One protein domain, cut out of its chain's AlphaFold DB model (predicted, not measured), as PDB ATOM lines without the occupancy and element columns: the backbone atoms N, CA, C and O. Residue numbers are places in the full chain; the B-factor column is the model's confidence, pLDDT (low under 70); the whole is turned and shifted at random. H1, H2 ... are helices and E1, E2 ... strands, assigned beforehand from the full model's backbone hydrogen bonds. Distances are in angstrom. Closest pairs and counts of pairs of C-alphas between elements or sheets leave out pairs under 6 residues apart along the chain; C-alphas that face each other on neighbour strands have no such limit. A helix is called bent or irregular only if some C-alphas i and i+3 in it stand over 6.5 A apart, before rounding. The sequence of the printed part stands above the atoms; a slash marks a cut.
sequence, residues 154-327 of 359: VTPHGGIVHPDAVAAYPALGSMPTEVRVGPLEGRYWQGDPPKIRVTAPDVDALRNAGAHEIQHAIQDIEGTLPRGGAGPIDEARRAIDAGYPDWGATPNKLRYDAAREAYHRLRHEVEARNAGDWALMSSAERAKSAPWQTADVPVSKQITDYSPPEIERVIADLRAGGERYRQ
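What this domain is: This is residues 154 to 327 of the 359 residues of the protein "LPD23 domain-containing protein" of Rhodoplanes piscinae (UniProt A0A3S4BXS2). Two lobes sit end to end: in one, a small sheet E2 E4 E3 has H3 over one face and H7 packed on H3, away from the sheet; in the other, H6 crosses both H4 and H9. H6 leads through a one-residue tight link, with a steep turn of 66 degrees between their lines, into H7 from lobe to lobe, residues 287 to 307 run back from H8 to H9, and residues 248 to 253 stick out. The printed part has 174 residues with nine named helices and four named strands, in the order E1 H1 H2 E2 E3 E4 H3 H4 H5 H6 H7 H8 H9. The sheet is mixed and the class is mostly helix; the whole is compact, with a radius of gyration of the C-alphas of 17.2 A and spans of 50 by 39 by 31 A.

How they stand to each other: Begin at E1, residues 159 to 161, which pairs with no named strand. H1, residues 163 to 168, and H2, residues 170 to 174, only just touch, with 3 pairs of C-alphas within 8 A, and only at the corner; the closest are Val 166 and Gly 173, 5.3 A. E2, residues 177 to 181, is parallel to E4, residues 195 to 200; look for N 178 and O 196 at 2.9 A. E3, residues 185 to 189, forms an antiparallel hairpin with E4, where N 199 and O 185 are 2.7 A apart. H3, residues 203 to 221, is on this sheet, giving two layers, a helix on one face of a sheet; its height over the sheet is 8.2 A, and it lies over E4 and E3. H4, residues 232 to 243, is close to but not clearly touching H5, residues 245 to 249: C-alphas 241 and 247 are the closest, 7.7 A. H6, residues 252 to 265, touches H4 at a steep tilt of 58 degrees, opposite ways, closest at C-alphas 236 and 259, 5.0 A. H7, residues 267 to 278, touches H3 at a steep tilt of 39 degrees, opposite ways, closest at C-alphas 208 and 276, 4.0 A. H8, residues 283 to 286, touches no helix. H9, residues 308 to 319, touches H6 with 258 to 262 of H6 alone, closest at C-alphas 258 and 315, 6.2 A. Each O i to N i+4 pair is within hydrogen-bond range in H1, H3, H4, H6, H7 and H9; H2 has 0 of 1, with 2 of 2 O i to N i+3 pairs, H5 has 0 of 1 and 0 of 2, and H8 is too short for an i+4 pair.

Where its parts are: Find C-alpha 203 at (200.898, 137.970, 271.520); from there H3 runs 26.5 A to C-alpha 221. H6 is 20.1 A long, E4 17.0 A. H5 is irregular: C-alphas 246 and 249 are 7.2 A apart. H9 ends at C-alpha 319, (237.256, 126.764, 275.614).

The domain as a whole: The C-alphas farthest apart, of Ala 167 and Ala 249, are 52.5 A apart. The printed part has no cut, and H8 to H9 is the long link. Confidence is under 70 at residues 227 to 232, 243 to 255, 283 to 287 and 321 to 327.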
ATOM      1  N   VAL A 154     199.207 142.646 277.043       82.69
ATOM      2  CA  VAL A 154     200.231 143.301 276.222       82.69
ATOM      3  C   VAL A 154     199.636 143.571 274.851       82.69
ATOM      4  O   VAL A 154     199.322 142.642 274.109       82.69
ATOM      5  N   THR A 155     199.438 144.844 274.514       83.69
ATOM      6  CA  THR A 155     198.862 145.238 273.222       83.69
ATOM      7  C   THR A 155     199.561 146.477 272.667       83.69
ATOM      8  O   THR A 155     199.964 147.339 273.444       83.69
ATOM      9  N   PRO A 156     199.663 146.640 271.333       78.81
ATOM     10  CA  PRO A 156     200.288 147.829 270.749       78.81
ATOM     11  C   PRO A 156     199.672 149.161 271.202       78.81
ATOM     12  O   PRO A 156     200.388 150.137 271.388       78.81
ATOM     13  N   HIS A 157     198.349 149.202 271.396       75.94
ATOM     14  CA  HIS A 157     197.631 150.423 271.780       75.94
ATOM     15  C   HIS A 157     197.552 150.621 273.298       75.94
ATOM     16  O   HIS A 157     197.624 151.752 273.767       75.94
ATOM     17  N   GLY A 158     197.373 149.539 274.059       75.94
ATOM     18  CA  GLY A 158     197.232 149.581 275.517       75.94
ATOM     19  C   GLY A 158     198.554 149.488 276.273       75.94
ATOM     20  O   GLY A 158     198.555 149.626 277.491       75.94
ATOM     21  N   GLY A 159     199.667 149.250 275.574       89.69
ATOM     22  CA  GLY A 159     200.959 149.029 276.205       89.69
ATOM     23  C   GLY A 159     200.997 147.709 276.973       89.69
ATOM     24  O   GLY A 159     200.362 146.727 276.574       89.69
ATOM     25  N   ILE A 160     201.760 147.693 278.064       88.69
ATOM     26  CA  ILE A 160     201.798 146.577 279.010       88.69
ATOM     27  C   ILE A 160     201.011 146.989 280.253       88.69
ATOM     28  O   ILE A 160     201.376 147.940 280.940       88.69
ATOM     29  N   VAL A 161     199.944 146.255 280.557       87.19
ATOM     30  CA  VAL A 161     199.131 146.460 281.759       87.19
ATOM     31  C   VAL A 161     199.240 145.213 282.611       87.19
ATOM     32  O   VAL A 161     198.862 144.143 282.154       87.19
ATOM     33  N   HIS A 162     199.733 145.346 283.841       87.62
ATOM     34  CA  HIS A 162     199.895 144.233 284.777       87.62
ATOM     35  C   HIS A 162     199.408 144.663 286.170       87.62
ATOM     36  O   HIS A 162     200.201 145.132 286.987       87.62
ATOM     37  N   PRO A 163     198.100 144.558 286.460       86.25
ATOM     38  CA  PRO A 163     197.503 145.195 287.633       86.25
ATOM     39  C   PRO A 163     198.065 144.670 288.957       86.25
ATOM     40  O   PRO A 163     198.309 145.471 289.853       86.25
ATOM     41  N   ASP A 164     198.358 143.374 289.074       85.38
ATOM     42  CA  ASP A 164     198.939 142.809 290.300       85.38
ATOM     43  C   ASP A 164     200.386 143.274 290.537       85.38
ATOM     44  O   ASP A 164     200.764 143.570 291.672       85.38
ATOM     45  N   ALA A 165     201.184 143.431 289.473       86.12
ATOM     46  CA  ALA A 165     202.515 144.027 289.565       86.12
ATOM     47  C   ALA A 165     202.439 145.517 289.893       86.12
ATOM     48  O   ALA A 165     203.239 145.984 290.692       86.12
ATOM     49  N   VAL A 166     201.463 146.262 289.362       88.56
ATOM     50  CA  VAL A 166     201.229 147.662 289.763       88.56
ATOM     51  C   VAL A 166     200.773 147.753 291.219       88.56
ATOM     52  O   VAL A 166     201.210 148.646 291.938       88.56
ATOM     53  N   ALA A 167     199.938 146.828 291.692       83.94
ATOM     54  CA  ALA A 167     199.535 146.780 293.093       83.94
ATOM     55  C   ALA A 167     200.737 146.506 294.012       83.94
ATOM     56  O   ALA A 167     200.881 147.150 295.048       83.94
ATOM     57  N   ALA A 168     201.628 145.591 293.615       84.75
ATOM     58  CA  ALA A 168     202.873 145.317 294.328       84.75
ATOM     59  C   ALA A 168     203.862 146.494 294.249       84.75
ATOM     60  O   ALA A 168     204.480 146.858 295.248       84.75
ATOM     61  N   TYR A 169     203.982 147.113 293.079       86.50
ATOM     62  CA  TYR A 169     204.939 148.166 292.762       86.50
ATOM     63  C   TYR A 169     204.252 149.312 292.006       86.50
ATOM     64  O   TYR A 169     204.317 149.372 290.773       86.50
ATOM     65  N   PRO A 170     203.646 150.287 292.712       89.19
ATOM     66  CA  PRO A 170     202.870 151.350 292.065       89.19
ATOM     67  C   PRO A 170     203.640 152.187 291.040       89.19
ATOM     68  O   PRO A 170     203.041 152.705 290.098       89.19
ATOM     69  N   ALA A 171     204.970 152.276 291.170       86.50
ATOM     70  CA  ALA A 171     205.835 152.946 290.198       86.50
ATOM     71  C   ALA A 171     205.672 152.388 288.768       86.50
ATOM     72  O   ALA A 171     205.736 153.156 287.804       86.50
ATOM     73  N   LEU A 172     205.379 151.087 288.626       86.62
ATOM     74  CA  LEU A 172     205.143 150.442 287.332       86.62
ATOM     75  C   LEU A 172     203.922 151.022 286.604       86.62
ATOM     76  O   LEU A 172     203.940 151.129 285.384       86.62
ATOM     77  N   GLY A 173     202.885 151.459 287.328       86.06
ATOM     78  CA  GLY A 173     201.649 151.978 286.724       86.06
ATOM     79  C   GLY A 173     201.816 153.325 286.015       86.06
ATOM     80  O   GLY A 173     200.991 153.693 285.183       86.06
ATOM     81  N   SER A 174     202.888 154.056 286.330       87.31
ATOM     82  CA  SER A 174     203.252 155.319 285.674       87.31
ATOM     83  C   SER A 174     204.354 155.168 284.622       87.31
ATOM     84  O   SER A 174     204.721 156.146 283.970       87.31
ATOM     85  N   MET A 175     204.899 153.959 284.462       87.81
ATOM     86  CA  MET A 175     206.025 153.702 283.575       87.81
ATOM     87  C   MET A 175     205.563 153.695 282.112       87.81
ATOM     88  O   MET A 175     204.681 152.914 281.757       87.81
ATOM     89  N   PRO A 176     206.154 154.514 281.223       93.56
ATOM     90  CA  PRO A 176     205.848 154.451 279.804       93.56
ATOM     91  C   PRO A 176     206.217 153.087 279.210       93.56
ATOM     92  O   PRO A 176     207.357 152.630 279.336       93.56
ATOM     93  N   THR A 177     205.266 152.479 278.505       94.12
ATOM     94  CA  THR A 177     205.461 151.217 277.780       94.12
ATOM     95  C   THR A 177     205.183 151.417 276.298       94.12
ATOM     96  O   THR A 177     204.138 151.954 275.930       94.12
ATOM     97  N   GLU A 178     206.084 150.947 275.446       94.50
ATOM     98  CA  GLU A 178     205.902 150.933 273.999       94.50
ATOM     99  C   GLU A 178     205.851 149.493 273.487       94.50
ATOM    100  O   GLU A 178     206.805 148.740 273.659       94.50
ATOM    101  N   VAL A 179     204.754 149.120 272.829       90.31
ATOM    102  CA  VAL A 179     204.544 147.765 272.311       90.31
ATOM    103  C   VAL A 179     204.402 147.812 270.793       90.31
ATOM    104  O   VAL A 179     203.613 148.591 270.258       90.31
ATOM    105  N   ARG A 180     205.160 146.977 270.083       88.50
ATOM    106  CA  ARG A 180     205.149 146.892 268.617       88.50
ATOM    107  C   ARG A 180     205.066 145.439 268.155       88.50
ATOM    108  O   ARG A 180     205.534 144.535 268.835       88.50
ATOM    109  N   VAL A 181     204.510 145.220 266.966       82.88
ATOM    110  CA  VAL A 181     204.586 143.917 266.291       82.88
ATOM    111  C   VAL A 181     205.783 143.928 265.343       82.88
ATOM    112  O   VAL A 181     205.931 144.868 264.561       82.88
ATOM    113  N   GLY A 182     206.647 142.918 265.421       79.25
ATOM    114  CA  GLY A 182     207.871 142.842 264.619       79.25
ATOM    115  C   GLY A 182     208.869 141.799 265.135       79.25
ATOM    116  O   GLY A 182     208.484 140.917 265.898       79.25
ATOM    117  N   PRO A 183     210.148 141.871 264.730       79.50
ATOM    118  CA  PRO A 183     211.194 141.009 265.275       79.50
ATOM    119  C   PRO A 183     211.282 141.112 266.803       79.50
ATOM    120  O   PRO A 183     211.075 142.190 267.357       79.50
ATOM    121  N   LEU A 184     211.586 139.990 267.465       78.81
ATOM    122  CA  LEU A 184     211.693 139.928 268.922       78.81
ATOM    123  C   LEU A 184     212.815 140.843 269.426       78.81
ATOM    124  O   LEU A 184     213.996 140.574 269.210       78.81
ATOM    125  N   GLU A 185     212.426 141.901 270.126       75.00
ATOM    126  CA  GLU A 185     213.302 142.856 270.790       75.00
ATOM    127  C   GLU A 185     212.627 143.341 272.076       75.00
ATOM    128  O   GLU A 185     211.497 143.824 272.052       75.00
ATOM    129  N   GLY A 186     213.331 143.260 273.197       83.00
ATOM    130  CA  GLY A 186     212.886 143.782 274.483       83.00
ATOM    131  C   GLY A 186     213.937 144.724 275.050       83.00
ATOM    132  O   GLY A 186     215.139 144.551 274.803       83.00
ATOM    133  N   ARG A 187     213.489 145.790 275.717       83.88
ATOM    134  CA  ARG A 187     214.381 146.621 276.513       83.88
ATOM    135  C   ARG A 187     213.667 147.390 277.613       83.88
ATOM    136  O   ARG A 187     212.755 148.181 277.360       83.88
ATOM    137  N   TYR A 188     214.235 147.277 278.798       87.00
ATOM    138  CA  TYR A 188     214.075 148.179 279.915       87.00
ATOM    139  C   TYR A 188     215.196 149.229 279.914       87.00
ATOM    140  O   TYR A 188     216.378 148.915 279.747       87.00
ATOM    141  N   TRP A 189     214.836 150.501 280.085       87.69
ATOM    142  CA  TRP A 189     215.798 151.583 280.301       87.69
ATOM    143  C   TRP A 189     215.659 152.120 281.721       87.69
ATOM    144  O   TRP A 189     214.627 152.704 282.059       87.69
ATOM    145  N   GLN A 190     216.741 152.011 282.496       82.88
ATOM    146  CA  GLN A 190     216.930 152.798 283.714       82.88
ATOM    147  C   GLN A 190     217.053 154.286 283.342       82.88
ATOM    148  O   GLN A 190     217.688 154.632 282.340       82.88
ATOM    149  N   GLY A 191     216.461 155.180 284.132       80.69
ATOM    150  CA  GLY A 191     216.494 156.619 283.867       80.69
ATOM    151  C   GLY A 191     215.379 157.378 284.575       80.69
ATOM    152  O   GLY A 191     214.696 156.821 285.428       80.69
ATOM    153  N   ASP A 192     215.206 158.646 284.206       79.69
ATOM    154  CA  ASP A 192     214.132 159.505 284.708       79.69
ATOM    155  C   ASP A 192     213.366 160.150 283.528       79.69
ATOM    156  O   ASP A 192     213.885 161.083 282.902       79.69
ATOM    157  N   PRO A 193     212.180 159.630 283.148       85.88
ATOM    158  CA  PRO A 193     211.530 158.446 283.714       85.88
ATOM    159  C   PRO A 193     212.125 157.126 283.173       85.88
ATOM    160  O   PRO A 193     212.589 157.082 282.024       85.88
ATOM    161  N   PRO A 194     212.067 156.025 283.948       89.75
ATOM    162  CA  PRO A 194     212.320 154.685 283.422       89.75
ATOM    163  C   PRO A 194     211.240 154.310 282.398       89.75
ATOM    164  O   PRO A 194     210.125 154.830 282.459       89.75
ATOM    165  N   LYS A 195     211.542 153.415 281.450       92.38
ATOM    166  CA  LYS A 195     210.575 152.991 280.416       92.38
ATOM    167  C   LYS A 195     210.838 151.586 279.884       92.38
ATOM    168  O   LYS A 195     211.970 151.104 279.938       92.38
ATOM    169  N   ILE A 196     209.810 150.993 279.282       91.44
ATOM    170  CA  ILE A 196     209.859 149.678 278.632       91.44
ATOM    171  C   ILE A 196     209.506 149.805 277.148       91.44
ATOM    172  O   ILE A 196     208.590 150.538 276.769       91.44
ATOM    173  N   ARG A 197     210.202 149.048 276.299       93.06
ATOM    174  CA  ARG A 197     209.796 148.776 274.919       93.06
ATOM    175  C   ARG A 197     209.860 147.284 274.664       93.06
ATOM    176  O   ARG A 197     210.876 146.661 274.945       93.06
ATOM    177  N   VAL A 198     208.818 146.763 274.036       86.00
ATOM    178  CA  VAL A 198     208.774 145.392 273.543       86.00
ATOM    179  C   VAL A 198     208.299 145.391 272.095       86.00
ATOM    180  O   VAL A 198     207.307 146.029 271.744       86.00
ATOM    181  N   THR A 199     209.017 144.670 271.247       82.69
ATOM    182  CA  THR A 199     208.622 144.313 269.887       82.69
ATOM    183  C   THR A 199     208.638 142.797 269.790       82.69
ATOM    184  O   THR A 199     209.620 142.182 270.192       82.69
ATOM    185  N   ALA A 200     207.570 142.170 269.305       79.50
ATOM    186  CA  ALA A 200     207.554 140.720 269.119       79.50
ATOM    187  C   ALA A 200     206.581 140.300 268.002       79.50
ATOM    188  O   ALA A 200     205.717 141.098 267.618       79.50
ATOM    189  N   PRO A 201     206.727 139.090 267.431       76.94
ATOM    190  CA  PRO A 201     205.965 138.694 266.246       76.94
ATOM    191  C   PRO A 201     204.496 138.365 266.546       76.94
ATOM    192  O   PRO A 201     203.658 138.463 265.650       76.94
ATOM    193  N   ASP A 202     204.178 138.004 267.788       81.75
ATOM    194  CA  ASP A 202     202.849 137.578 268.224       81.75
ATOM    195  C   ASP A 202     202.594 137.904 269.708       81.75
ATOM    196  O   ASP A 202     203.453 138.445 270.406       81.75
ATOM    197  N   VAL A 203     201.374 137.620 270.173       78.69
ATOM    198  CA  VAL A 203     200.898 137.970 271.520       78.69
ATOM    199  C   VAL A 203     201.629 137.196 272.615       78.69
ATOM    200  O   VAL A 203     201.898 137.777 273.665       78.69
ATOM    201  N   ASP A 204     201.987 135.934 272.386       81.12
ATOM    202  CA  ASP A 204     202.685 135.125 273.388       81.12
ATOM    203  C   ASP A 204     204.130 135.612 273.530       81.12
ATOM    204  O   ASP A 204     204.601 135.867 274.638       81.12
ATOM    205  N   ALA A 205     204.811 135.879 272.415       77.50
ATOM    206  CA  ALA A 205     206.137 136.483 272.429       77.50
ATOM    207  C   ALA A 205     206.123 137.889 273.062       77.50
ATOM    208  O   ALA A 205     207.032 138.237 273.816       77.50
ATOM    209  N   LEU A 206     205.073 138.683 272.816       82.88
ATOM    210  CA  LEU A 206     204.853 139.970 273.484       82.88
ATOM    211  C   LEU A 206     204.633 139.805 274.995       82.88
ATOM    212  O   LEU A 206     205.135 140.617 275.769       82.88
ATOM    213  N   ARG A 207     203.895 138.775 275.423       84.88
ATOM    214  CA  ARG A 207     203.631 138.470 276.835       84.88
ATOM    215  C   ARG A 207     204.909 138.049 277.558       84.88
ATOM    216  O   ARG A 207     205.215 138.611 278.606       84.88
ATOM    217  N   ASN A 208     205.677 137.132 276.971       86.19
ATOM    218  CA  ASN A 208     206.964 136.677 277.499       86.19
ATOM    219  C   ASN A 208     207.954 137.843 277.633       86.19
ATOM    220  O   ASN A 208     208.454 138.106 278.725       86.19
ATOM    221  N   ALA A 209     208.161 138.603 276.554       82.00
ATOM    222  CA  ALA A 209     209.061 139.749 276.578       82.00
ATOM    223  C   ALA A 209     208.546 140.869 277.501       82.00
ATOM    224  O   ALA A 209     209.327 141.491 278.209       82.00
ATOM    225  N   GLY A 210     207.232 141.100 277.570       88.56
ATOM    226  CA  GLY A 210     206.627 142.051 278.504       88.56
ATOM    227  C   GLY A 210     206.920 141.715 279.966       88.56
ATOM    228  O   GLY A 210     207.361 142.587 280.713       88.56
ATOM    229  N   ALA A 211     206.735 140.454 280.362       92.00
ATOM    230  CA  ALA A 211     207.063 139.990 281.708       92.00
ATOM    231  C   ALA A 211     208.577 140.031 281.985       92.00
ATOM    232  O   ALA A 211     208.980 140.434 283.076       92.00
ATOM    233  N   HIS A 212     209.415 139.717 280.992       92.56
ATOM    234  CA  HIS A 212     210.871 139.867 281.080       92.56
ATOM    235  C   HIS A 212     211.281 141.318 281.386       92.56
ATOM    236  O   HIS A 212     212.015 141.571 282.341       92.56
ATOM    237  N   GLU A 213     210.760 142.295 280.640       93.12
ATOM    238  CA  GLU A 213     211.110 143.703 280.868       93.12
ATOM    239  C   GLU A 213     210.510 144.270 282.166       93.12
ATOM    240  O   GLU A 213     211.141 145.103 282.822       93.12
ATOM    241  N   ILE A 214     209.322 143.811 282.585       94.62
ATOM    242  CA  ILE A 214     208.784 144.137 283.918       94.62
ATOM    243  C   ILE A 214     209.705 143.586 285.008       94.62
ATOM    244  O   ILE A 214     209.929 144.274 286.005       94.62
ATOM    245  N   GLN A 215     210.263 142.382 284.837       94.50
ATOM    246  CA  GLN A 215     211.179 141.822 285.828       94.50
ATOM    247  C   GLN A 215     212.405 142.717 286.017       94.50
ATOM    248  O   GLN A 215     212.797 142.968 287.155       94.50
ATOM    249  N   HIS A 216     212.965 143.274 284.942       91.81
ATOM    250  CA  HIS A 216     214.035 144.266 285.059       91.81
ATOM    251  C   HIS A 216     213.608 145.519 285.825       91.81
ATOM    252  O   HIS A 216     214.354 145.994 286.682       91.81
ATOM    253  N   ALA A 217     212.401 146.031 285.579       91.50
ATOM    254  CA  ALA A 217     211.873 147.165 286.331       91.50
ATOM    255  C   ALA A 217     211.726 146.859 287.833       91.50
ATOM    256  O   ALA A 217     212.088 147.688 288.666       91.50
ATOM    257  N   ILE A 218     211.245 145.664 288.191       93.25
ATOM    258  CA  ILE A 218     211.154 145.225 289.592       93.25
ATOM    259  C   ILE A 218     212.547 145.091 290.208       93.25
ATOM    260  O   ILE A 218     212.766 145.557 291.323       93.25
ATOM    261  N   GLN A 219     213.507 144.516 289.482       89.25
ATOM    262  CA  GLN A 219     214.894 144.413 289.935       89.25
ATOM    263  C   GLN A 219     215.539 145.793 290.157       89.25
ATOM    264  O   GLN A 219     216.302 145.948 291.109       89.25
ATOM    265  N   ASP A 220     215.239 146.803 289.333       89.75
ATOM    266  CA  ASP A 220     215.709 148.181 289.562       89.75
ATOM    267  C   ASP A 220     215.086 148.782 290.831       89.75
ATOM    268  O   ASP A 220     215.797 149.307 291.689       89.75
ATOM    269  N   ILE A 221     213.770 148.614 291.019       87.69
ATOM    270  CA  ILE A 221     213.061 149.072 292.227       87.69
ATOM    271  C   ILE A 221     213.617 148.396 293.492       87.69
ATOM    272  O   ILE A 221     213.832 149.060 294.504       87.69
ATOM    273  N   GLU A 222     213.891 147.091 293.432       86.69
ATOM    274  CA  GLU A 222     214.485 146.299 294.520       86.69
ATOM    275  C   GLU A 222     215.996 146.555 294.698       86.69
ATOM    276  O   GLU A 222     216.616 146.007 295.614       86.69
ATOM    277  N   GLY A 223     216.613 147.384 293.846       85.44
ATOM    278  CA  GLY A 223     218.037 147.722 293.905       85.44
ATOM    279  C   GLY A 223     218.962 146.544 293.593       85.44
ATOM    280  O   GLY A 223     220.106 146.507 294.055       85.44
ATOM    281  N   THR A 224     218.467 145.552 292.855       83.44
ATOM    282  CA  THR A 224     219.222 144.364 292.455       83.44
ATOM    283  C   THR A 224     219.767 144.479 291.038       83.44
ATOM    284  O   THR A 224     220.815 143.895 290.775       83.44
ATOM    285  N   LEU A 225     219.146 145.277 290.162       82.06
ATOM    286  CA  LEU A 225     219.658 145.535 288.817       82.06
ATOM    287  C   LEU A 225     220.877 146.489 288.862       82.06
ATOM    288  O   LEU A 225     220.774 147.594 289.399       82.06
ATOM    289  N   PRO A 226     222.044 146.113 288.303       74.38
ATOM    290  CA  PRO A 226     223.200 147.008 288.221       74.38
ATOM    291  C   PRO A 226     222.919 148.251 287.361       74.38
ATOM    292  O   PRO A 226     222.230 148.165 286.346       74.38
ATOM    293  N   ARG A 227     223.487 149.409 287.727       65.00
ATOM    294  CA  ARG A 227     223.351 150.666 286.965       65.00
ATOM    295  C   ARG A 227     224.352 150.735 285.808       65.00
ATOM    296  O   ARG A 227     225.551 150.621 286.048       65.00
ATOM    297  N   GLY A 228     223.898 151.022 284.586       55.66
ATOM    298  CA  GLY A 228     224.791 151.152 283.426       55.66
ATOM    299  C   GLY A 228     224.095 151.620 282.143       55.66
ATOM    300  O   GLY A 228     223.017 151.155 281.798       55.66
ATOM    301  N   GLY A 229     224.708 152.573 281.429       41.47
ATOM    302  CA  GLY A 229     224.111 153.274 280.279       41.47
ATOM    303  C   GLY A 229     224.231 152.588 278.909       41.47
ATOM    304  O   GLY A 229     223.828 153.181 277.912       41.47
ATOM    305  N   ALA A 230     224.779 151.371 278.820       49.97
ATOM    306  CA  ALA A 230     224.754 150.584 277.579       49.97
ATOM    307  C   ALA A 230     224.021 149.263 277.804       49.97
ATOM    308  O   ALA A 230     223.946 148.793 278.931       49.97
ATOM    309  N   GLY A 231     223.512 148.650 276.728       62.91
ATOM    310  CA  GLY A 231     222.878 147.337 276.835       62.91
ATOM    311  C   GLY A 231     223.823 146.310 277.479       62.91
ATOM    312  O   GLY A 231     225.032 146.390 277.235       62.91
ATOM    313  N   PRO A 232     223.304 145.333 278.239       69.94
ATOM    314  CA  PRO A 232     224.138 144.394 278.991       69.94
ATOM    315  C   PRO A 232     225.201 143.676 278.135       69.94
ATOM    316  O   PRO A 232     226.355 143.562 278.533       69.94
ATOM    317  N   ILE A 233     224.882 143.304 276.888       70.88
ATOM    318  CA  ILE A 233     225.855 142.694 275.962       70.88
ATOM    319  C   ILE A 233     227.035 143.617 275.597       70.88
ATOM    320  O   ILE A 233     228.158 143.152 275.386       70.88
ATOM    321  N   ASP A 234     226.807 144.929 275.508       74.50
ATOM    322  CA  ASP A 234     227.865 145.902 275.233       74.50
ATOM    323  C   ASP A 234     228.724 146.135 276.468       74.50
ATOM    324  O   ASP A 234     229.923 146.378 276.350       74.50
ATOM    325  N   GLU A 235     228.123 146.053 277.652       76.75
ATOM    326  CA  GLU A 235     228.844 146.094 278.917       76.75
ATOM    327  C   GLU A 235     229.720 144.854 279.105       76.75
ATOM    328  O   GLU A 235     230.913 145.008 279.361       76.75
ATOM    329  N   ALA A 236     229.188 143.656 278.842       76.38
ATOM    330  CA  ALA A 236     229.960 142.416 278.817       76.38
ATOM    331  C   ALA A 236     231.152 142.523 277.858       76.38
ATOM    332  O   ALA A 236     232.278 142.165 278.200       76.38
ATOM    333  N   ARG A 237     230.919 143.068 276.656       77.81
ATOM    334  CA  ARG A 237     231.975 143.265 275.657       77.81
ATOM    335  C   ARG A 237     233.038 144.251 276.135       77.81
ATOM    336  O   ARG A 237     234.218 143.940 276.029       77.81
ATOM    337  N   ARG A 238     232.643 145.391 276.715       80.25
ATOM    338  CA  ARG A 238     233.591 146.355 277.302       80.25
ATOM    339  C   ARG A 238     234.398 145.744 278.442       80.25
ATOM    340  O   ARG A 238     235.593 146.003 278.521       80.25
ATOM    341  N   ALA A 239     233.772 144.945 279.301       77.44
ATOM    342  CA  ALA A 239     234.457 144.270 280.395       77.44
ATOM    343  C   ALA A 239     235.493 143.257 279.883       77.44
ATOM    344  O   ALA A 239     236.628 143.248 280.358       77.44
ATOM    345  N   ILE A 240     235.140 142.472 278.859       74.81
ATOM    346  CA  ILE A 240     236.073 141.575 278.164       74.81
ATOM    347  C   ILE A 240     237.222 142.377 277.534       74.81
ATOM    348  O   ILE A 240     238.385 142.050 277.740       74.81
ATOM    349  N   ASP A 241     236.933 143.449 276.797       75.88
ATOM    350  CA  ASP A 241     237.981 144.236 276.138       75.88
ATOM    351  C   ASP A 241     238.909 144.944 277.151       75.88
ATOM    352  O   ASP A 241     240.109 145.059 276.906       75.88
ATOM    353  N   ALA A 242     238.389 145.376 278.308       75.25
ATOM    354  CA  ALA A 242     239.167 146.024 279.366       75.25
ATOM    355  C   ALA A 242     240.018 145.043 280.190       75.25
ATOM    356  O   ALA A 242     241.148 145.367 280.554       75.25
ATOM    357  N   GLY A 243     239.490 143.853 280.491       66.69
ATOM    358  CA  GLY A 243     240.202 142.814 281.242       66.69
ATOM    359  C   GLY A 243     241.277 142.094 280.425       66.69
ATOM    360  O   GLY A 243     242.161 141.461 281.000       66.69
ATOM    361  N   TYR A 244     241.227 142.206 279.094       62.78
ATOM    362  CA  TYR A 244     242.102 141.467 278.188       62.78
ATOM    363  C   TYR A 244     242.634 142.309 277.014       62.78
ATOM    364  O   TYR A 244     242.344 142.014 275.851       62.78
ATOM    365  N   PRO A 245     243.475 143.323 277.272       58.16
ATOM    366  CA  PRO A 245     244.001 144.209 276.228       58.16
ATOM    367  C   PRO A 245     244.809 143.465 275.144       58.16
ATOM    368  O   PRO A 245     244.749 143.829 273.968       58.16
ATOM    369  N   ASP A 246     245.480 142.363 275.502       57.59
ATOM    370  CA  ASP A 246     246.295 141.552 274.581       57.59
ATOM    371  C   ASP A 246     245.485 140.535 273.757       57.59
ATOM    372  O   ASP A 246     246.033 139.798 272.931       57.59
ATOM    373  N   TRP A 247     244.155 140.498 273.898       54.25
ATOM    374  CA  TRP A 247     243.303 139.628 273.082       54.25
ATOM    375  C   TRP A 247     243.207 140.047 271.613       54.25
ATOM    376  O   TRP A 247     242.444 139.429 270.870       54.25
ATOM    377  N   GLY A 248     243.978 141.036 271.147       48.69
ATOM    378  CA  GLY A 248     244.105 141.436 269.735       48.69
ATOM    379  C   GLY A 248     244.327 140.277 268.749       48.69
ATOM    380  O   GLY A 248     243.904 140.374 267.602       48.69
ATOM    381  N   ALA A 249     244.901 139.158 269.205       52.47
ATOM    382  CA  ALA A 249     245.080 137.928 268.424       52.47
ATOM    383  C   ALA A 249     243.873 136.961 268.448       52.47
ATOM    384  O   ALA A 249     243.819 136.004 267.676       52.47
ATOM    385  N   THR A 250     242.900 137.183 269.333       52.84
ATOM    386  CA  THR A 250     241.712 136.336 269.485       52.84
ATOM    387  C   THR A 250     240.653 136.728 268.453       52.84
ATOM    388  O   THR A 250     240.290 137.907 268.396       52.84
ATOM    389  N   PRO A 251     240.101 135.777 267.671       60.62
ATOM    390  CA  PRO A 251     239.085 136.082 266.671       60.62
ATOM    391  C   PRO A 251     237.913 136.865 267.270       60.62
ATOM    392  O   PRO A 251     237.372 136.473 268.305       60.62
ATOM    393  N   ASN A 252     237.478 137.928 266.586       65.44
ATOM    394  CA  ASN A 252     236.353 138.784 266.994       65.44
ATOM    395  C   ASN A 252     235.101 137.963 267.382       65.44
ATOM    396  O   ASN A 252     234.413 138.262 268.356       65.44
ATOM    397  N   LYS A 253     234.877 136.840 266.685       68.31
ATOM    398  CA  LYS A 253     233.807 135.887 266.988       68.31
ATOM    399  C   LYS A 253     233.858 135.348 268.424       68.31
ATOM    400  O   LYS A 253     232.815 135.274 269.057       68.31
ATOM    401  N   LEU A 254     235.028 134.985 268.959       67.12
ATOM    402  CA  LEU A 254     235.115 134.423 270.313       67.12
ATOM    403  C   LEU A 254     234.783 135.471 271.384       67.12
ATOM    404  O   LEU A 254     234.163 135.131 272.384       67.12
ATOM    405  N   ARG A 255     235.146 136.741 271.166       67.50
ATOM    406  CA  ARG A 255     234.782 137.834 272.084       67.50
ATOM    407  C   ARG A 255     233.281 138.081 272.093       67.50
ATOM    408  O   ARG A 255     232.691 138.251 273.153       67.50
ATOM    409  N   TYR A 256     232.668 138.064 270.912       71.81
ATOM    410  CA  TYR A 256     231.223 138.190 270.774       71.81
ATOM    411  C   TYR A 256     230.485 137.001 271.407       71.81
ATOM    412  O   TYR A 256     229.556 137.211 272.181       71.81
ATOM    413  N   ASP A 257     230.938 135.769 271.148       73.38
ATOM    414  CA  ASP A 257     230.400 134.556 271.774       73.38
ATOM    415  C   ASP A 257     230.520 134.639 273.314       73.38
ATOM    416  O   ASP A 257     229.553 134.364 274.016       73.38
ATOM    417  N   ALA A 258     231.667 135.083 273.847       76.19
ATOM    418  CA  ALA A 258     231.882 135.243 275.288       76.19
ATOM    419  C   ALA A 258     231.005 136.338 275.908       76.19
ATOM    420  O   ALA A 258     230.434 136.124 276.973       76.19
ATOM    421  N   ALA A 259     230.843 137.483 275.240       78.12
ATOM    422  CA  ALA A 259     229.962 138.553 275.706       78.12
ATOM    423  C   ALA A 259     228.495 138.099 275.746       78.12
ATOM    424  O   ALA A 259     227.781 138.389 276.703       78.12
ATOM    425  N   ARG A 260     228.052 137.347 274.728       79.69
ATOM    426  CA  ARG A 260     226.708 136.753 274.688       79.69
ATOM    427  C   ARG A 260     226.501 135.725 275.786       79.69
ATOM    428  O   ARG A 260     225.467 135.748 276.438       79.69
ATOM    429  N   GLU A 261     227.473 134.843 275.984       83.31
ATOM    430  CA  GLU A 261     227.406 133.817 277.020       83.31
ATOM    431  C   GLU A 261     227.405 134.443 278.421       83.31
ATOM    432  O   GLU A 261     226.614 134.048 279.271       83.31
ATOM    433  N   ALA A 262     228.234 135.465 278.655       83.25
ATOM    434  CA  ALA A 262     228.250 136.207 279.911       83.25
ATOM    435  C   ALA A 262     226.908 136.911 280.163       83.25
ATOM    436  O   ALA A 262     226.355 136.807 281.252       83.25
ATOM    437  N   TYR A 263     226.348 137.571 279.145       84.00
ATOM    438  CA  TYR A 263     225.008 138.152 279.214       84.00
ATOM    439  C   TYR A 263     223.935 137.104 279.539       84.00
ATOM    440  O   TYR A 263     223.159 137.289 280.471       84.00
ATOM    441  N   HIS A 264     223.936 135.971 278.836       83.69
ATOM    442  CA  HIS A 264     223.010 134.871 279.090       83.69
ATOM    443  C   HIS A 264     223.133 134.338 280.524       83.69
ATOM    444  O   HIS A 264     222.132 134.028 281.158       83.69
ATOM    445  N   ARG A 265     224.344 134.282 281.082       87.69
ATOM    446  CA  ARG A 265     224.583 133.800 282.448       87.69
ATOM    447  C   ARG A 265     224.314 134.829 283.541       87.69
ATOM    448  O   ARG A 265     224.326 134.438 284.707       87.69
ATOM    449  N   LEU A 266     224.102 136.108 283.225       86.88
ATOM    450  CA  LEU A 266     223.817 137.108 284.254       86.88
ATOM    451  C   LEU A 266     222.579 136.706 285.051       86.88
ATOM    452  O   LEU A 266     221.502 136.549 284.480       86.88
ATOM    453  N   ARG A 267     222.706 136.629 286.380       88.44
ATOM    454  CA  ARG A 267     221.596 136.208 287.251       88.44
ATOM    455  C   ARG A 267     220.305 137.013 287.037       88.44
ATOM    456  O   ARG A 267     219.223 136.441 287.041       88.44
ATOM    457  N   HIS A 268     220.414 138.324 286.797       86.00
ATOM    458  CA  HIS A 268     219.249 139.201 286.607       86.00
ATOM    459  C   HIS A 268     218.513 138.906 285.298       86.00
ATOM    460  O   HIS A 268     217.289 138.945 285.259       86.00
ATOM    461  N   GLU A 269     219.264 138.563 284.253       87.62
ATOM    462  CA  GLU A 269     218.738 138.181 282.943       87.62
ATOM    463  C   GLU A 269     218.120 136.784 282.981       87.62
ATOM    464  O   GLU A 269     217.076 136.552 282.382       87.62
ATOM    465  N   VAL A 270     218.744 135.855 283.713       90.38
ATOM    466  CA  VAL A 270     218.195 134.514 283.964       90.38
ATOM    467  C   VAL A 270     216.856 134.612 284.688       90.38
ATOM    468  O   VAL A 270     215.885 133.975 284.289       90.38
ATOM    469  N   GLU A 271     216.771 135.444 285.725       90.12
ATOM    470  CA  GLU A 271     215.520 135.697 286.439       90.12
ATOM    471  C   GLU A 271     214.460 136.345 285.536       90.12
ATOM    472  O   GLU A 271     213.309 135.915 285.560       90.12
ATOM    473  N   ALA A 272     214.839 137.326 284.711       88.56
ATOM    474  CA  ALA A 272     213.930 137.983 283.773       88.56
ATOM    475  C   ALA A 272     213.406 137.030 282.691       88.56
ATOM    476  O   ALA A 272     212.211 137.020 282.404       88.56
ATOM    477  N   ARG A 273     214.258 136.167 282.123       89.00
ATOM    478  CA  ARG A 273     213.812 135.122 281.185       89.00
ATOM    479  C   ARG A 273     212.909 134.105 281.864       89.00
ATOM    480  O   ARG A 273     211.869 133.776 281.312       89.00
ATOM    481  N   ASN A 274     213.236 133.696 283.088       90.69
ATOM    482  CA  ASN A 274     212.379 132.797 283.853       90.69
ATOM    483  C   ASN A 274     211.005 133.425 284.146       90.69
ATOM    484  O   ASN A 274     209.996 132.740 284.038       90.69
ATOM    485  N   ALA A 275     210.936 134.724 284.458       89.94
ATOM    486  CA  ALA A 275     209.665 135.442 284.595       89.94
ATOM    487  C   ALA A 275     208.877 135.467 283.270       89.94
ATOM    488  O   ALA A 275     207.683 135.177 283.257       89.94
ATOM    489  N   GLY A 276     209.554 135.729 282.147       85.88
ATOM    490  CA  GLY A 276     208.963 135.644 280.809       85.88
ATOM    491  C   GLY A 276     208.378 134.264 280.496       85.88
ATOM    492  O   GLY A 276     207.241 134.158 280.035       85.88
ATOM    493  N   ASP A 277     209.127 133.199 280.780       85.81
ATOM    494  CA  ASP A 277     208.686 131.818 280.565       85.81
ATOM    495  C   ASP A 277     207.516 131.468 281.483       85.81
ATOM    496  O   ASP A 277     206.532 130.862 281.052       85.81
ATOM    497  N   TRP A 278     207.580 131.909 282.741       84.94
ATOM    498  CA  TRP A 278     206.487 131.753 283.689       84.94
ATOM    499  C   TRP A 278     205.228 132.463 283.217       84.94
ATOM    500  O   TRP A 278     204.159 131.917 283.457       84.94
ATOM    501  N   ALA A 279     205.311 133.577 282.491       83.12
ATOM    502  CA  ALA A 279     204.134 134.268 281.964       83.12
ATOM    503  C   ALA A 279     203.366 133.508 280.878       83.12
ATOM    504  O   ALA A 279     202.200 133.814 280.612       83.12
ATOM    505  N   LEU A 280     203.994 132.496 280.275       81.81
ATOM    506  CA  LEU A 280     203.361 131.604 279.303       81.81
ATOM    507  C   LEU A 280     202.796 130.329 279.933       81.81
ATOM    508  O   LEU A 280     201.999 129.632 279.307       81.81
ATOM    509  N   MET A 281     203.188 130.008 281.166       73.56
ATOM    510  CA  MET A 281     202.710 128.807 281.842       73.56
ATOM    511  C   MET A 281     201.254 128.967 282.300       73.56
ATOM    512  O   MET A 281     200.783 130.051 282.652       73.56
ATOM    513  N   SER A 282     200.529 127.860 282.380       70.06
ATOM    514  CA  SER A 282     199.281 127.782 283.136       70.06
ATOM    515  C   SER A 282     199.558 127.678 284.639       70.06
ATOM    516  O   SER A 282     200.614 127.215 285.084       70.06
ATOM    517  N   SER A 283     198.572 128.026 285.469       64.19
ATOM    518  CA  SER A 283     198.695 127.905 286.931       64.19
ATOM    519  C   SER A 283     198.901 126.440 287.360       64.19
ATOM    520  O   SER A 283     199.571 126.164 288.352       64.19
ATOM    521  N   ALA A 284     198.401 125.482 286.570       65.31
ATOM    522  CA  ALA A 284     198.622 124.053 286.790       65.31
ATOM    523  C   ALA A 284     200.054 123.599 286.453       65.31
ATOM    524  O   ALA A 284     200.557 122.667 287.080       65.31
ATOM    525  N   GLU A 285     200.712 124.215 285.469       67.19
ATOM    526  CA  GLU A 285     202.120 123.949 285.146       67.19
ATOM    527  C   GLU A 285     203.045 124.532 286.209       67.19
ATOM    528  O   GLU A 285     203.916 123.823 286.716       67.19
ATOM    529  N   ARG A 286     202.784 125.765 286.651       67.00
ATOM    530  CA  ARG A 286     203.551 126.398 287.733       67.00
ATOM    531  C   ARG A 286     203.400 125.693 289.067       67.00
ATOM    532  O   ARG A 286     204.374 125.567 289.791       67.00
ATOM    533  N   ALA A 287     202.231 125.136 289.378       66.81
ATOM    534  CA  ALA A 287     202.055 124.341 290.595       66.81
ATOM    535  C   ALA A 287     202.963 123.090 290.652       66.81
ATOM    536  O   ALA A 287     203.194 122.543 291.733       66.81
ATOM    537  N   LYS A 288     203.481 122.617 289.506       74.31
ATOM    538  CA  LYS A 288     204.359 121.434 289.425       74.31
ATOM    539  C   LYS A 288     205.839 121.770 289.604       74.31
ATOM    540  O   LYS A 288     206.616 120.871 289.939       74.31
ATOM    541  N   SER A 289     206.215 123.029 289.414       74.31
ATOM    542  CA  SER A 289     207.601 123.487 289.364       74.31
ATOM    543  C   SER A 289     207.840 124.597 290.382       74.31
ATOM    544  O   SER A 289     206.930 125.311 290.784       74.31
ATOM    545  N   ALA A 290     209.077 124.752 290.834       81.62
ATOM    546  CA  ALA A 290     209.463 125.922 291.611       81.62
ATOM    547  C   ALA A 290     210.292 126.894 290.755       81.62
ATOM    548  O   ALA A 290     210.957 126.444 289.815       81.62
ATOM    549  N   PRO A 291     210.311 128.201 291.079       82.12
ATOM    550  CA  PRO A 291     211.025 129.209 290.288       82.12
ATOM    551  C   PRO A 291     212.490 128.858 290.009       82.12
ATOM    552  O   PRO A 291     212.959 128.938 288.882       82.12
ATOM    553  N   TRP A 292     213.215 128.341 291.003       83.06
ATOM    554  CA  TRP A 292     214.624 127.961 290.837       83.06
ATOM    555  C   TRP A 292     214.849 126.674 290.021       83.06
ATOM    556  O   TRP A 292     215.994 126.316 289.761       83.06
ATOM    557  N   GLN A 293     213.793 125.929 289.678       85.50
ATOM    558  CA  GLN A 293     213.885 124.694 288.884       85.50
ATOM    559  C   GLN A 293     213.672 124.930 287.387       85.50
ATOM    560  O   GLN A 293     213.845 124.005 286.601       85.50
ATOM    561  N   THR A 294     213.248 126.136 287.019       85.75
ATOM    562  CA  THR A 294     212.825 126.515 285.663       85.75
ATOM    563  C   THR A 294     213.773 127.516 285.011       85.75
ATOM    564  O   THR A 294     213.679 127.733 283.813       85.75
ATOM    565  N   ALA A 295     214.741 128.043 285.770       85.94
ATOM    566  CA  ALA A 295     215.835 128.838 285.230       85.94
ATOM    567  C   ALA A 295     216.607 128.066 284.145       85.94
ATOM    568  O   ALA A 295     217.022 126.922 284.349       85.94
ATOM    569  N   ASP A 296     216.840 128.733 283.018       86.31
ATOM    570  CA  ASP A 296     217.560 128.213 281.854       86.31
ATOM    571  C   ASP A 296     219.060 127.992 282.118       86.31
ATOM    572  O   ASP A 296     219.681 127.098 281.540       86.31
ATOM    573  N   VAL A 297     219.644 128.772 283.033       85.31
ATOM    574  CA  VAL A 297     221.038 128.641 283.471       85.31
ATOM    575  C   VAL A 297     221.092 128.114 284.909       85.31
ATOM    576  O   VAL A 297     220.591 128.770 285.830       85.31
ATOM    577  N   PRO A 298     221.758 126.969 285.162       89.06
ATOM    578  CA  PRO A 298     221.917 126.463 286.519       89.06
ATOM    579  C   PRO A 298     222.747 127.439 287.353       89.06
ATOM    580  O   PRO A 298     223.714 128.019 286.865       89.06
ATOM    581  N   VAL A 299     222.413 127.559 288.637       88.44
ATOM    582  CA  VAL A 299     223.028 128.507 289.586       88.44
ATOM    583  C   VAL A 299     224.556 128.481 289.553       88.44
ATOM    584  O   VAL A 299     225.189 129.527 289.581       88.44
ATOM    585  N   SER A 300     225.163 127.296 289.427       89.38
ATOM    586  CA  SER A 300     226.622 127.131 289.371       89.38
ATOM    587  C   SER A 300     227.289 127.762 288.144       89.38
ATOM    588  O   SER A 300     228.498 127.988 288.163       89.38
ATOM    589  N   LYS A 301     226.530 128.030 287.076       89.94
ATOM    590  CA  LYS A 301     227.000 128.696 285.856       89.94
ATOM    591  C   LYS A 301     226.613 130.173 285.793       89.94
ATOM    592  O   LYS A 301     227.170 130.879 284.955       89.94
ATOM    593  N   GLN A 302     225.680 130.633 286.628       88.62
ATOM    594  CA  GLN A 302     225.265 132.035 286.630       88.62
ATOM    595  C   GLN A 302     226.414 132.941 287.084       88.62
ATOM    596  O   GLN A 302     227.285 132.509 287.841       88.62
ATOM    597  N   ILE A 303     226.414 134.182 286.603       87.38
ATOM    598  CA  ILE A 303     227.391 135.210 286.968       87.38
ATOM    599  C   ILE A 303     226.702 136.410 287.616       87.38
ATOM    600  O   ILE A 303     225.533 136.709 287.336       87.38
ATOM    601  N   THR A 304     227.415 137.103 288.503       85.75
ATOM    602  CA  THR A 304     226.848 138.224 289.267       85.75
ATOM    603  C   THR A 304     227.006 139.580 288.598       85.75
ATOM    604  O   THR A 304     226.201 140.486 288.831       85.75
ATOM    605  N   ASP A 305     228.052 139.705 287.803       85.19
ATOM    606  CA  ASP A 305     228.513 140.910 287.142       85.19
ATOM    607  C   ASP A 305     229.501 140.495 286.042       85.19
ATOM    608  O   ASP A 305     229.687 139.309 285.760       85.19
ATOM    609  N   TYR A 306     230.130 141.480 285.413       83.12
ATOM    610  CA  TYR A 306     231.147 141.261 284.391       83.12
ATOM    611  C   TYR A 306     232.575 141.437 284.924       83.12
ATOM    612  O   TYR A 306     233.465 141.850 284.182       83.12
ATOM    613  N   SER A 307     232.817 141.168 286.209       83.88
ATOM    614  CA  SER A 307     234.168 141.227 286.769       83.88
ATOM    615  C   SER A 307     235.111 140.235 286.071       83.88
ATOM    616  O   SER A 307     234.667 139.198 285.567       83.88
ATOM    617  N   PRO A 308     236.431 140.513 286.046       81.38
ATOM    618  CA  PRO A 308     237.389 139.631 285.385       81.38
ATOM    619  C   PRO A 308     237.291 138.154 285.811       81.38
ATOM    620  O   PRO A 308     237.245 137.318 284.914       81.38
ATOM    621  N   PRO A 309     237.152 137.790 287.106       84.88
ATOM    622  CA  PRO A 309     237.025 136.383 287.506       84.88
ATOM    623  C   PRO A 309     235.785 135.676 286.931       84.88
ATOM    624  O   PRO A 309     235.847 134.503 286.556       84.88
ATOM    625  N   GLU A 310     234.653 136.378 286.840       85.81
ATOM    626  CA  GLU A 310     233.412 135.837 286.274       85.81
ATOM    627  C   GLU A 310     233.560 135.608 284.764       85.81
ATOM    628  O   GLU A 310     233.214 134.544 284.244       85.81
ATOM    629  N   ILE A 311     234.155 136.574 284.062       81.31
ATOM    630  CA  ILE A 311     234.441 136.471 282.630       81.31
ATOM    631  C   ILE A 311     235.480 135.373 282.338       81.31
ATOM    632  O   ILE A 311     235.315 134.625 281.371       81.31
ATOM    633  N   GLU A 312     236.504 135.204 283.184       80.81
ATOM    634  CA  GLU A 312     237.472 134.099 283.098       80.81
ATOM    635  C   GLU A 312     236.772 132.743 283.144       80.81
ATOM    636  O   GLU A 312     237.060 131.878 282.311       80.81
ATOM    637  N   ARG A 313     235.814 132.574 284.066       84.50
ATOM    638  CA  ARG A 313     235.010 131.349 284.181       84.50
ATOM    639  C   ARG A 313     234.210 131.082 282.906       84.50
ATOM    640  O   ARG A 313     234.241 129.965 282.391       84.50
ATOM    641  N   VAL A 314     233.554 132.103 282.350       81.62
ATOM    642  CA  VAL A 314     232.800 131.988 281.087       81.62
ATOM    643  C   VAL A 314     233.708 131.569 279.926       81.62
ATOM    644  O   VAL A 314     233.379 130.656 279.167       81.62
ATOM    645  N   ILE A 315     234.873 132.202 279.789       76.88
ATOM    646  CA  ILE A 315     235.834 131.896 278.723       76.88
ATOM    647  C   ILE A 315     236.408 130.483 278.881       76.88
ATOM    648  O   ILE A 315     236.569 129.776 277.883       76.88
ATOM    649  N   ALA A 316     236.736 130.074 280.110       78.44
ATOM    650  CA  ALA A 316     237.248 128.739 280.400       78.44
ATOM    651  C   ALA A 316     236.239 127.658 279.984       78.44
ATOM    652  O   ALA A 316     236.611 126.730 279.262       78.44
ATOM    653  N   ASP A 317     234.962 127.836 280.330       77.25
ATOM    654  CA  ASP A 317     233.883 126.928 279.931       77.25
ATOM    655  C   ASP A 317     233.734 126.850 278.404       77.25
ATOM    656  O   ASP A 317     233.660 125.757 277.841       77.25
ATOM    657  N   LEU A 318     233.749 127.995 277.708       73.81
ATOM    658  CA  LEU A 318     233.656 128.036 276.243       73.81
ATOM    659  C   LEU A 318     234.837 127.327 275.560       73.81
ATOM    660  O   LEU A 318     234.654 126.663 274.536       73.81
ATOM    661  N   ARG A 319     236.050 127.448 276.116       70.38
ATOM    662  CA  ARG A 319     237.256 126.764 275.614       70.38
ATOM    663  C   ARG A 319     237.225 125.262 275.869       70.38
ATOM    664  O   ARG A 319     237.698 124.508 275.025       70.38
ATOM    665  N   ALA A 320     236.644 124.833 276.986       71.88
ATOM    666  CA  ALA A 320     236.480 123.424 277.335       71.88
ATOM    667  C   ALA A 320     235.423 122.696 276.479       71.88
ATOM    668  O   ALA A 320     235.161 121.516 276.699       71.88
ATOM    669  N   GLY A 321     234.807 123.379 275.506       62.50
ATOM    670  CA  GLY A 321     233.700 122.827 274.727       62.50
ATOM    671  C   GLY A 321     232.393 122.776 275.517       62.50
ATOM    672  O   GLY A 321     231.495 122.026 275.139       62.50
ATOM    673  N   GLY A 322     232.286 123.560 276.597       57.19
ATOM    674  CA  GLY A 322     231.043 123.745 277.330       57.19
ATOM    675  C   GLY A 322     229.916 124.158 276.388       57.19
ATOM    676  O   GLY A 322     230.156 124.782 275.350       57.19
ATOM    677  N   GLU A 323     228.690 123.761 276.735       52.09
ATOM    678  CA  GLU A 323     227.480 124.125 275.997       52.09
ATOM    679  C   GLU A 323     227.505 125.623 275.697       52.09
ATOM    680  O   GLU A 323     227.412 126.453 276.598       52.09
ATOM    681  N   ARG A 324     227.706 125.960 274.421       53.91
ATOM    682  CA  ARG A 324     227.534 127.328 273.948       53.91
ATOM    683  C   ARG A 324     226.055 127.652 274.074       53.91
ATOM    684  O   ARG A 324     225.235 126.791 273.744       53.91
ATOM    685  N   TYR A 325     225.723 128.900 274.383       43.03
ATOM    686  CA  TYR A 325     224.486 129.481 273.887       43.03
ATOM    687  C   TYR A 325     224.456 129.306 272.360       43.03
ATOM    688  O   TYR A 325     225.064 130.066 271.597       43.03
ATOM    689  N   ARG A 326     223.800 128.239 271.894       40.38
ATOM    690  CA  ARG A 326     223.263 128.201 270.542       40.38
ATOM    691  C   ARG A 326     222.178 129.279 270.527       40.38
ATOM    692  O   ARG A 326     221.428 129.390 271.490       40.38
ATOM    693  N   GLN A 327     222.066 130.051 269.445       38.78
ATOM    694  CA  GLN A 327     220.834 130.827 269.190       38.78
ATOM    695  C   GLN A 327     219.576 129.945 269.313       38.78
ATOM    696  O   GLN A 327     218.479 130.423 269.576       38.78
TER     697      GLN A 327